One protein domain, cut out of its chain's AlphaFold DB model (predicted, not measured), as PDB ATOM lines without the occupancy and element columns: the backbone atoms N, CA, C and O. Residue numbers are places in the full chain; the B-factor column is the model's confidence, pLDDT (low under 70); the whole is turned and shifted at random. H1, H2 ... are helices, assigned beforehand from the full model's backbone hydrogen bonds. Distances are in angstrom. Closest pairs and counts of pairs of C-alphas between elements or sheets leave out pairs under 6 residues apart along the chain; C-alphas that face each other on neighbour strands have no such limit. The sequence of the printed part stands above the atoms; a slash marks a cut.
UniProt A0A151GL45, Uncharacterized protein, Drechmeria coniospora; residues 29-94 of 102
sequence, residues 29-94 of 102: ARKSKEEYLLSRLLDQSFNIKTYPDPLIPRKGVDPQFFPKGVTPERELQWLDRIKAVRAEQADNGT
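What this domain is: This is residues 29 to 94 of the 102 residues of an uncharacterized protein of Drechmeria coniospora (UniProt A0A151GL45). The model is an open bracket: a short helix, H1, and a longer one, H2, form its two arms, and a long link with no named element forms its back. The arms run opposite ways along the chain, without contact between them. The printed part has 66 residues, with two named helices in the order H1, H2 and no named strand; the class is all helix. It is extended, with a radius of gyration of the C-alphas of 17.3 A, and flat, spanning 43 by 42 by 18 A.

How they stand to each other: H1, residues 29 to 39, and H2, residues 72 to 93, are apart, with no C-alpha of the one within 8 A of the other. Residues 29 to 37, 39 to 45, 47 to 53 and 84 to 94 stand free. In H1 and H2 every O i to N i+4 pair is within hydrogen-bond range.

Where its parts are: H1 begins at C-alpha 29 (7.626, -20.922, 14.683) and is 15.3 A long. H2 runs 31.6 A from C-alpha 72 (-3.614, 19.994, 14.967) to C-alpha 93 (19.342, 3.603, 0.819).

The domain as a whole: The two C-alphas farthest apart, those of Ala 29 and Pro 63, are 44.4 A apart. The link from H1 to H2, residues 40 to 71, is long. The printed part has no cut. Its mean pLDDT is 80.8, with residues 29 to 32 and 91 to 94 under 70.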
ATOM      1  N   ALA A  29       7.695 -21.485  13.328       54.88
ATOM      2  CA  ALA A  29       7.626 -20.922  14.683       54.88
ATOM      3  C   ALA A  29       6.876 -19.578  14.746       54.88
ATOM      4  O   ALA A  29       6.609 -19.055  15.824       54.88
ATOM      5  N   ARG A  30       6.547 -18.989  13.589       57.34
ATOM      6  CA  ARG A  30       5.848 -17.702  13.519       57.34
ATOM      7  C   ARG A  30       4.405 -17.805  13.985       57.34
ATOM      8  O   ARG A  30       3.984 -16.923  14.706       57.34
ATOM      9  N   LYS A  31       3.696 -18.894  13.663       59.78
ATOM     10  CA  LYS A  31       2.301 -19.083  14.093       59.78
ATOM     11  C   LYS A  31       2.193 -19.208  15.613       59.78
ATOM     12  O   LYS A  31       1.452 -18.458  16.226       59.78
ATOM     13  N   SER A  32       3.021 -20.055  16.233       69.12
ATOM     14  CA  SER A  32       3.044 -20.193  17.696       69.12
ATOM     15  C   SER A  32       3.544 -18.930  18.401       69.12
ATOM     16  O   SER A  32       3.057 -18.587  19.474       69.12
ATOM     17  N   LYS A  33       4.490 -18.196  17.798       75.81
ATOM     18  CA  LYS A  33       4.945 -16.898  18.312       75.81
ATOM     19  C   LYS A  33       3.867 -15.822  18.179       75.81
ATOM     20  O   LYS A  33       3.691 -15.052  19.110       75.81
ATOM     21  N   GLU A  34       3.156 -15.763  17.059       79.50
ATOM     22  CA  GLU A  34       2.030 -14.851  16.838       79.50
ATOM     23  C   GLU A  34       0.900 -15.146  17.825       79.50
ATOM     24  O   GLU A  34       0.473 -14.236  18.522       79.50
ATOM     25  N   GLU A  35       0.493 -16.406  17.980       78.44
ATOM     26  CA  GLU A  35      -0.513 -16.835  18.962       78.44
ATOM     27  C   GLU A  35      -0.094 -16.505  20.403       78.44
ATOM     28  O   GLU A  35      -0.887 -15.975  21.181       78.44
ATOM     29  N   TYR A  36       1.176 -16.731  20.755       82.56
ATOM     30  CA  TYR A  36       1.723 -16.350  22.058       82.56
ATOM     31  C   TYR A  36       1.713 -14.830  22.276       82.56
ATOM     32  O   TYR A  36       1.325 -14.356  23.346       82.56
ATOM     33  N   LEU A  37       2.105 -14.042  21.274       81.25
ATOM     34  CA  LEU A  37       2.068 -12.580  21.346       81.25
ATOM     35  C   LEU A  37       0.630 -12.060  21.451       81.25
ATOM     36  O   LEU A  37       0.378 -11.162  22.252       81.25
ATOM     37  N   LEU A  38      -0.305 -12.659  20.709       79.19
ATOM     38  CA  LEU A  38      -1.727 -12.347  20.790       79.19
ATOM     39  C   LEU A  38      -2.272 -12.662  22.185       79.19
ATOM     40  O   LEU A  38      -2.921 -11.808  22.771       79.19
ATOM     41  N   SER A  39      -1.923 -13.804  22.789       82.19
ATOM     42  CA  SER A  39      -2.371 -14.166  24.147       82.19
ATOM     43  C   SER A  39      -1.922 -13.189  25.246       82.19
ATOM     44  O   SER A  39      -2.548 -13.108  26.299       82.19
ATOM     45  N   ARG A  40      -0.853 -12.417  24.999       85.50
ATOM     46  CA  ARG A  40      -0.357 -11.372  25.909       85.50
ATOM     47  C   ARG A  40      -1.022 -10.011  25.701       85.50
ATOM     48  O   ARG A  40      -0.802  -9.117  26.518       85.50
ATOM     49  N   LEU A  41      -1.793  -9.824  24.630       83.31
ATOM     50  CA  LEU A  41      -2.555  -8.597  24.429       83.31
ATOM     51  C   LEU A  41      -3.675  -8.516  25.465       83.31
ATOM     52  O   LEU A  41      -4.456  -9.450  25.641       83.31
ATOM     53  N   LEU A  42      -3.783  -7.358  26.113       85.31
ATOM     54  CA  LEU A  42      -4.935  -7.044  26.960       85.31
ATOM     55  C   LEU A  42      -6.228  -6.993  26.132       85.31
ATOM     56  O   LEU A  42      -7.285  -7.385  26.614       85.31
ATOM     57  N   ASP A  43      -6.124  -6.548  24.878       85.81
ATOM     58  CA  ASP A  43      -7.226  -6.499  23.925       85.81
ATOM     59  C   ASP A  43      -7.082  -7.601  22.863       85.81
ATOM     60  O   ASP A  43      -6.342  -7.463  21.889       85.81
ATOM     61  N   GLN A  44      -7.820  -8.698  23.051       86.62
ATOM     62  CA  GLN A  44      -7.878  -9.822  22.108       86.62
ATOM     63  C   GLN A  44      -8.653  -9.492  20.821       86.62
ATOM     64  O   GLN A  44      -8.575 -10.239  19.848       86.62
ATOM     65  N   SER A  45      -9.408  -8.388  20.805       85.81
ATOM     66  CA  SER A  45     -10.149  -7.920  19.628       85.81
ATOM     67  C   SER A  45      -9.343  -6.952  18.759       85.81
ATOM     68  O   SER A  45      -9.810  -6.532  17.696       85.81
ATOM     69  N   PHE A  46      -8.117  -6.622  19.178       84.38
ATOM     70  CA  PHE A  46      -7.256  -5.696  18.464       84.38
ATOM     71  C   PHE A  46      -6.928  -6.208  17.057       84.38
ATOM     72  O   PHE A  46      -6.334  -7.271  16.868       84.38
ATOM     73  N   ASN A  47      -7.257  -5.401  16.049       85.81
ATOM     74  CA  ASN A  47      -6.925  -5.673  14.659       85.81
ATOM     75  C   ASN A  47      -6.138  -4.501  14.066       85.81
ATOM     76  O   ASN A  47      -6.674  -3.430  13.782       85.81
ATOM     77  N   ILE A  48      -4.848  -4.733  13.821       82.75
ATOM     78  CA  ILE A  48      -3.949  -3.720  13.258       82.75
ATOM     79  C   ILE A  48      -4.377  -3.259  11.857       82.75
ATOM     80  O   ILE A  48      -4.118  -2.123  11.482       82.75
ATOM     81  N   LYS A  49      -5.067  -4.110  11.085       85.69
ATOM     82  CA  LYS A  49      -5.482  -3.794   9.707       85.69
ATOM     83  C   LYS A  49      -6.633  -2.795   9.652       85.69
ATOM     84  O   LYS A  49      -6.812  -2.138   8.634       85.69
ATOM     85  N   THR A  50      -7.428  -2.714  10.716       85.75
ATOM     86  CA  THR A  50      -8.527  -1.748  10.838       85.75
ATOM     87  C   THR A  50      -8.084  -0.456  11.510       85.75
ATOM     88  O   THR A  50      -8.870   0.485  11.599       85.75
ATOM     89  N   TYR A  51      -6.846  -0.403  12.004       84.56
ATOM     90  CA  TYR A  51      -6.329   0.785  12.657       84.56
ATOM     91  C   TYR A  51      -6.033   1.872  11.608       84.56
ATOM     92  O   TYR A  51      -5.387   1.572  10.599       84.56
ATOM     93  N   PRO A  52      -6.499   3.120  11.806       84.19
ATOM     94  CA  PRO A  52      -6.209   4.214  10.888       84.19
ATOM     95  C   PRO A  52      -4.704   4.422  10.727       84.19
ATOM     96  O   PRO A  52      -3.948   4.251  11.683       84.19
ATOM     97  N   ASP A  53      -4.276   4.834   9.535       84.94
ATOM     98  CA  ASP A  53      -2.871   5.161   9.301       84.94
ATOM     99  C   ASP A  53      -2.427   6.274  10.273       84.94
ATOM    100  O   ASP A  53      -2.965   7.386  10.212       84.94
ATOM    101  N   PRO A  54      -1.453   6.007  11.165       81.88
ATOM    102  CA  PRO A  54      -0.997   6.986  12.147       81.88
ATOM    103  C   PRO A  54      -0.272   8.183  11.516       81.88
ATOM    104  O   PRO A  54       0.007   9.157  12.210       81.88
ATOM    105  N   LEU A  55       0.066   8.119  10.225       83.06
ATOM    106  CA  LEU A  55       0.737   9.192   9.487       83.06
ATOM    107  C   LEU A  55      -0.232  10.125   8.765       83.06
ATOM    108  O   LEU A  55       0.192  11.044   8.059       83.06
ATOM    109  N   ILE A  56      -1.530   9.890   8.915       83.44
ATOM    110  CA  ILE A  56      -2.561  10.769   8.392       83.44
ATOM    111  C   ILE A  56      -3.096  11.597   9.567       83.44
ATOM    112  O   ILE A  56      -3.461  11.013  10.589       83.44
ATOM    113  N   PRO A  57      -3.176  12.940   9.438       81.38
ATOM    114  CA  PRO A  57      -3.790  13.775  10.464       81.38
ATOM    115  C   PRO A  57      -5.190  13.271  10.786       81.38
ATOM    116  O   PRO A  57      -5.968  12.937   9.880       81.38
ATOM    117  N   ARG A  58      -5.535  13.234  12.071       82.19
ATOM    118  CA  ARG A  58      -6.842  12.726  12.481       82.19
ATOM    119  C   ARG A  58      -7.925  13.689  12.007       82.19
ATOM    120  O   ARG A  58      -7.931  14.867  12.355       82.19
ATOM    121  N   LYS A  59      -8.852  13.193  11.189       75.50
ATOM    122  CA  LYS A  59      -9.945  14.001  10.633       75.50
ATOM    123  C   LYS A  59     -11.135  13.995  11.584       75.50
ATOM    124  O   LYS A  59     -11.532  12.934  12.052       75.50
ATOM    125  N   GLY A  60     -11.719  15.168  11.833       72.06
ATOM    126  CA  GLY A  60     -12.974  15.296  12.586       72.06
ATOM    127  C   GLY A  60     -12.877  14.973  14.079       72.06
ATOM    128  O   GLY A  60     -13.906  14.794  14.722       72.06
ATOM    129  N   VAL A  61     -11.664  14.888  14.632       72.00
ATOM    130  CA  VAL A  61     -11.473  14.744  16.077       72.00
ATOM    131  C   VAL A  61     -11.687  16.110  16.716       72.00
ATOM    132  O   VAL A  61     -11.015  17.075  16.353       72.00
ATOM    133  N   ASP A  62     -12.643  16.187  17.640       78.25
ATOM    134  CA  ASP A  62     -12.866  17.383  18.451       78.25
ATOM    135  C   ASP A  62     -11.543  17.766  19.146       78.25
ATOM    136  O   ASP A  62     -10.905  16.887  19.742       78.25
ATOM    137  N   PRO A  63     -11.114  19.041  19.091       76.69
ATOM    138  CA  PRO A  63      -9.987  19.555  19.868       76.69
ATOM    139  C   PRO A  63      -9.946  19.077  21.329       76.69
ATOM    140  O   PRO A  63      -8.863  18.922  21.887       76.69
ATOM    141  N   GLN A  64     -11.097  18.788  21.942       79.69
ATOM    142  CA  GLN A  64     -11.193  18.265  23.306       79.69
ATOM    143  C   GLN A  64     -10.602  16.853  23.495       79.69
ATOM    144  O   GLN A  64     -10.171  16.514  24.598       79.69
ATOM    145  N   PHE A  65     -10.554  16.027  22.446       81.38
ATOM    146  CA  PHE A  65      -9.959  14.685  22.505       81.38
ATOM    147  C   PHE A  65      -8.449  14.686  22.268       81.38
ATOM    148  O   PHE A  65      -7.809  13.635  22.369       81.38
ATOM    149  N   PHE A  66      -7.858  15.839  21.955       79.88
ATOM    150  CA  PHE A  66      -6.416  15.927  21.836       79.88
ATOM    151  C   PHE A  66      -5.759  15.928  23.223       79.88
ATOM    152  O   PHE A  66      -6.231  16.591  24.153       79.88
ATOM    153  N   PRO A  67      -4.637  15.208  23.391       83.00
ATOM    154  CA  PRO A  67      -3.866  15.288  24.619       83.00
ATOM    155  C   PRO A  67      -3.345  16.715  24.833       83.00
ATOM    156  O   PRO A  67      -3.086  17.461  23.886       83.00
ATOM    157  N   LYS A  68      -3.181  17.101  26.102       85.12
ATOM    158  CA  LYS A  68      -2.783  18.464  26.484       85.12
ATOM    159  C   LYS A  68      -1.509  18.886  25.745       85.12
ATOM    160  O   LYS A  68      -0.481  18.223  25.836       85.12
ATOM    161  N   GLY A  69      -1.582  20.010  25.032       82.62
ATOM    162  CA  GLY A  69      -0.456  20.562  24.276       82.62
ATOM    163  C   GLY A  69      -0.210  19.915  22.910       82.62
ATOM    164  O   GLY A  69       0.786  20.254  22.268       82.62
ATOM    165  N   VAL A  70      -1.078  19.015  22.443       83.31
ATOM    166  CA  VAL A  70      -1.080  18.540  21.055       83.31
ATOM    167  C   VAL A  70      -2.186  19.268  20.312       83.31
ATOM    168  O   VAL A  70      -3.362  18.983  20.483       83.31
ATOM    169  N   THR A  71      -1.798  20.249  19.510       86.25
ATOM    170  CA  THR A  71      -2.709  20.935  18.593       86.25
ATOM    171  C   THR A  71      -2.640  20.280  17.211       86.25
ATOM    172  O   THR A  71      -1.626  19.653  16.886       86.25
ATOM    173  N   PRO A  72      -3.663  20.455  16.358       82.88
ATOM    174  CA  PRO A  72      -3.614  19.994  14.967       82.88
ATOM    175  C   PRO A  72      -2.392  20.532  14.204       82.88
ATOM    176  O   PRO A  72      -1.757  19.813  13.438       82.88
ATOM    177  N   GLU A  73      -2.000  21.780  14.469       87.31
ATOM    178  CA  GLU A  73      -0.798  22.401  13.896       87.31
ATOM    179  C   GLU A  73       0.484  21.655  14.282       87.31
ATOM    180  O   GLU A  73       1.374  21.444  13.456       87.31
ATOM    181  N   ARG A  74       0.573  21.219  15.542       88.56
ATOM    182  CA  ARG A  74       1.712  20.446  16.039       88.56
ATOM    183  C   ARG A  74       1.756  19.051  15.417       88.56
ATOM    184  O   ARG A  74       2.842  18.585  15.080       88.56
ATOM    185  N   GLU A  75       0.601  18.411  15.224       86.25
ATOM    186  CA  GLU A  75       0.500  17.132  14.509       86.25
ATOM    187  C   GLU A  75       1.017  17.267  13.065       86.25
ATOM    188  O   GLU A  75       1.850  16.469  12.636       86.25
ATOM    189  N   LEU A  76       0.626  18.329  12.349       87.75
ATOM    190  CA  LEU A  76       1.129  18.618  10.999       87.75
ATOM    191  C   LEU A  76       2.649  18.812  10.971       87.75
ATOM    192  O   LEU A  76       3.335  18.196  10.155       87.75
ATOM    193  N   GLN A  77       3.191  19.600  11.904       91.06
ATOM    194  CA  GLN A  77       4.633  19.841  11.982       91.06
ATOM    195  C   GLN A  77       5.428  18.538  12.159       91.06
ATOM    196  O   GLN A  77       6.495  18.367  11.564       91.06
ATOM    197  N   TRP A  78       4.936  17.611  12.983       90.12
ATOM    198  CA  TRP A  78       5.585  16.314  13.167       90.12
ATOM    199  C   TRP A  78       5.518  15.449  11.914       90.12
ATOM    200  O   TRP A  78       6.524  14.842  11.547       90.12
ATOM    201  N   LEU A  79       4.375  15.427  11.228       89.62
ATOM    202  CA  LEU A  79       4.225  14.674   9.985       89.62
ATOM    203  C   LEU A  79       5.182  15.161   8.900       89.62
ATOM    204  O   LEU A  79       5.779  14.339   8.206       89.62
ATOM    205  N   ASP A  80       5.390  16.469   8.786       91.94
ATOM    206  CA  ASP A  80       6.328  17.019   7.808       91.94
ATOM    207  C   ASP A  80       7.780  16.648   8.129       91.94
ATOM    208  O   ASP A  80       8.528  16.256   7.231       91.94
ATOM    209  N   ARG A  81       8.165  16.640   9.413       92.56
ATOM    210  CA  ARG A  81       9.486  16.135   9.837       92.56
ATOM    211  C   ARG A  81       9.664  14.654   9.509       92.56
ATOM    212  O   ARG A  81      10.713  14.264   9.007       92.56
ATOM    213  N   ILE A  82       8.645  13.828   9.756       89.94
ATOM    214  CA  ILE A  82       8.688  12.392   9.441       89.94
ATOM    215  C   ILE A  82       8.838  12.175   7.931       89.94
ATOM    216  O   ILE A  82       9.630  11.332   7.510       89.94
ATOM    217  N   LYS A  83       8.106  12.937   7.107       89.25
ATOM    218  CA  LYS A  83       8.224  12.872   5.644       89.25
ATOM    219  C   LYS A  83       9.627  13.249   5.173       89.25
ATOM    220  O   LYS A  83      10.172  12.535   4.337       89.25
ATOM    221  N   ALA A  84      10.210  14.313   5.729       90.25
ATOM    222  CA  ALA A  84      11.564  14.746   5.388       90.25
ATOM    223  C   ALA A  84      12.600  13.650   5.687       90.25
ATOM    224  O   ALA A  84      13.323  13.227   4.789       90.25
ATOM    225  N   VAL A  85      12.583  13.089   6.900       90.38
ATOM    226  CA  VAL A  85      13.510  12.010   7.291       90.38
ATOM    227  C   VAL A  85      13.336  10.768   6.414       90.38
ATOM    228  O   VAL A  85      14.313  10.138   6.020       90.38
ATOM    229  N   ARG A  86      12.098  10.401   6.066       86.00
ATOM    230  CA  ARG A  86      11.847   9.263   5.167       86.00
ATOM    231  C   ARG A  86      12.373   9.502   3.757       86.00
ATOM    232  O   ARG A  86      12.893   8.567   3.153       86.00
ATOM    233  N   ALA A  87      12.241  10.721   3.240       85.19
ATOM    234  CA  ALA A  87      12.798  11.084   1.943       85.19
ATOM    235  C   ALA A  87      14.334  10.982   1.952       85.19
ATOM    236  O   ALA A  87      14.915  10.418   1.029       85.19
ATOM    237  N   GLU A  88      14.984  11.427   3.029       80.69
ATOM    238  CA  GLU A  88      16.436  11.297   3.213       80.69
ATOM    239  C   GLU A  88      16.891   9.832   3.330       80.69
ATOM    240  O   GLU A  88      17.907   9.440   2.759       80.69
ATOM    241  N   GLN A  89      16.137   8.992   4.044       76.06
ATOM    242  CA  GLN A  89      16.419   7.555   4.144       76.06
ATOM    243  C   GLN A  89      16.257   6.838   2.797       76.06
ATOM    244  O   GLN A  89      17.035   5.933   2.490       76.06
ATOM    245  N   ALA A  90      15.282   7.251   1.983       72.88
ATOM    246  CA  ALA A  90      15.097   6.721   0.637       72.88
ATOM    247  C   ALA A  90      16.257   7.108  -0.304       72.88
ATOM    248  O   ALA A  90      16.697   6.265  -1.086       72.88
ATOM    249  N   ASP A  91      16.797   8.330  -0.195       68.56
ATOM    250  CA  ASP A  91      17.984   8.746  -0.961       68.56
ATOM    251  C   ASP A  91      19.239   7.977  -0.516       68.56
ATOM    252  O   ASP A  91      19.949   7.395  -1.337       68.56
ATOM    253  N   ASN A  92      19.475   7.878   0.796       61.78
ATOM    254  CA  ASN A  92      20.658   7.203   1.334       61.78
ATOM    255  C   ASN A  92      20.645   5.680   1.118       61.78
ATOM    256  O   ASN A  92      21.704   5.085   0.922       61.78
ATOM    257  N   GLY A  93      19.471   5.042   1.078       57.88
ATOM    258  CA  GLY A  93      19.342   3.603   0.819       57.88
ATOM    259  C   GLY A  93      19.724   3.166  -0.603       57.88
ATOM    260  O   GLY A  93      20.041   1.998  -0.814       57.88
ATOM    261  N   THR A  94      19.751   4.080  -1.581       56.69
ATOM    262  CA  THR A  94      20.128   3.749  -2.972       56.69
ATOM    263  C   THR A  94      21.635   3.795  -3.240       56.69
ATOM    264  O   THR A  94      22.091   3.254  -4.247       56.69
TER     265      THR A  94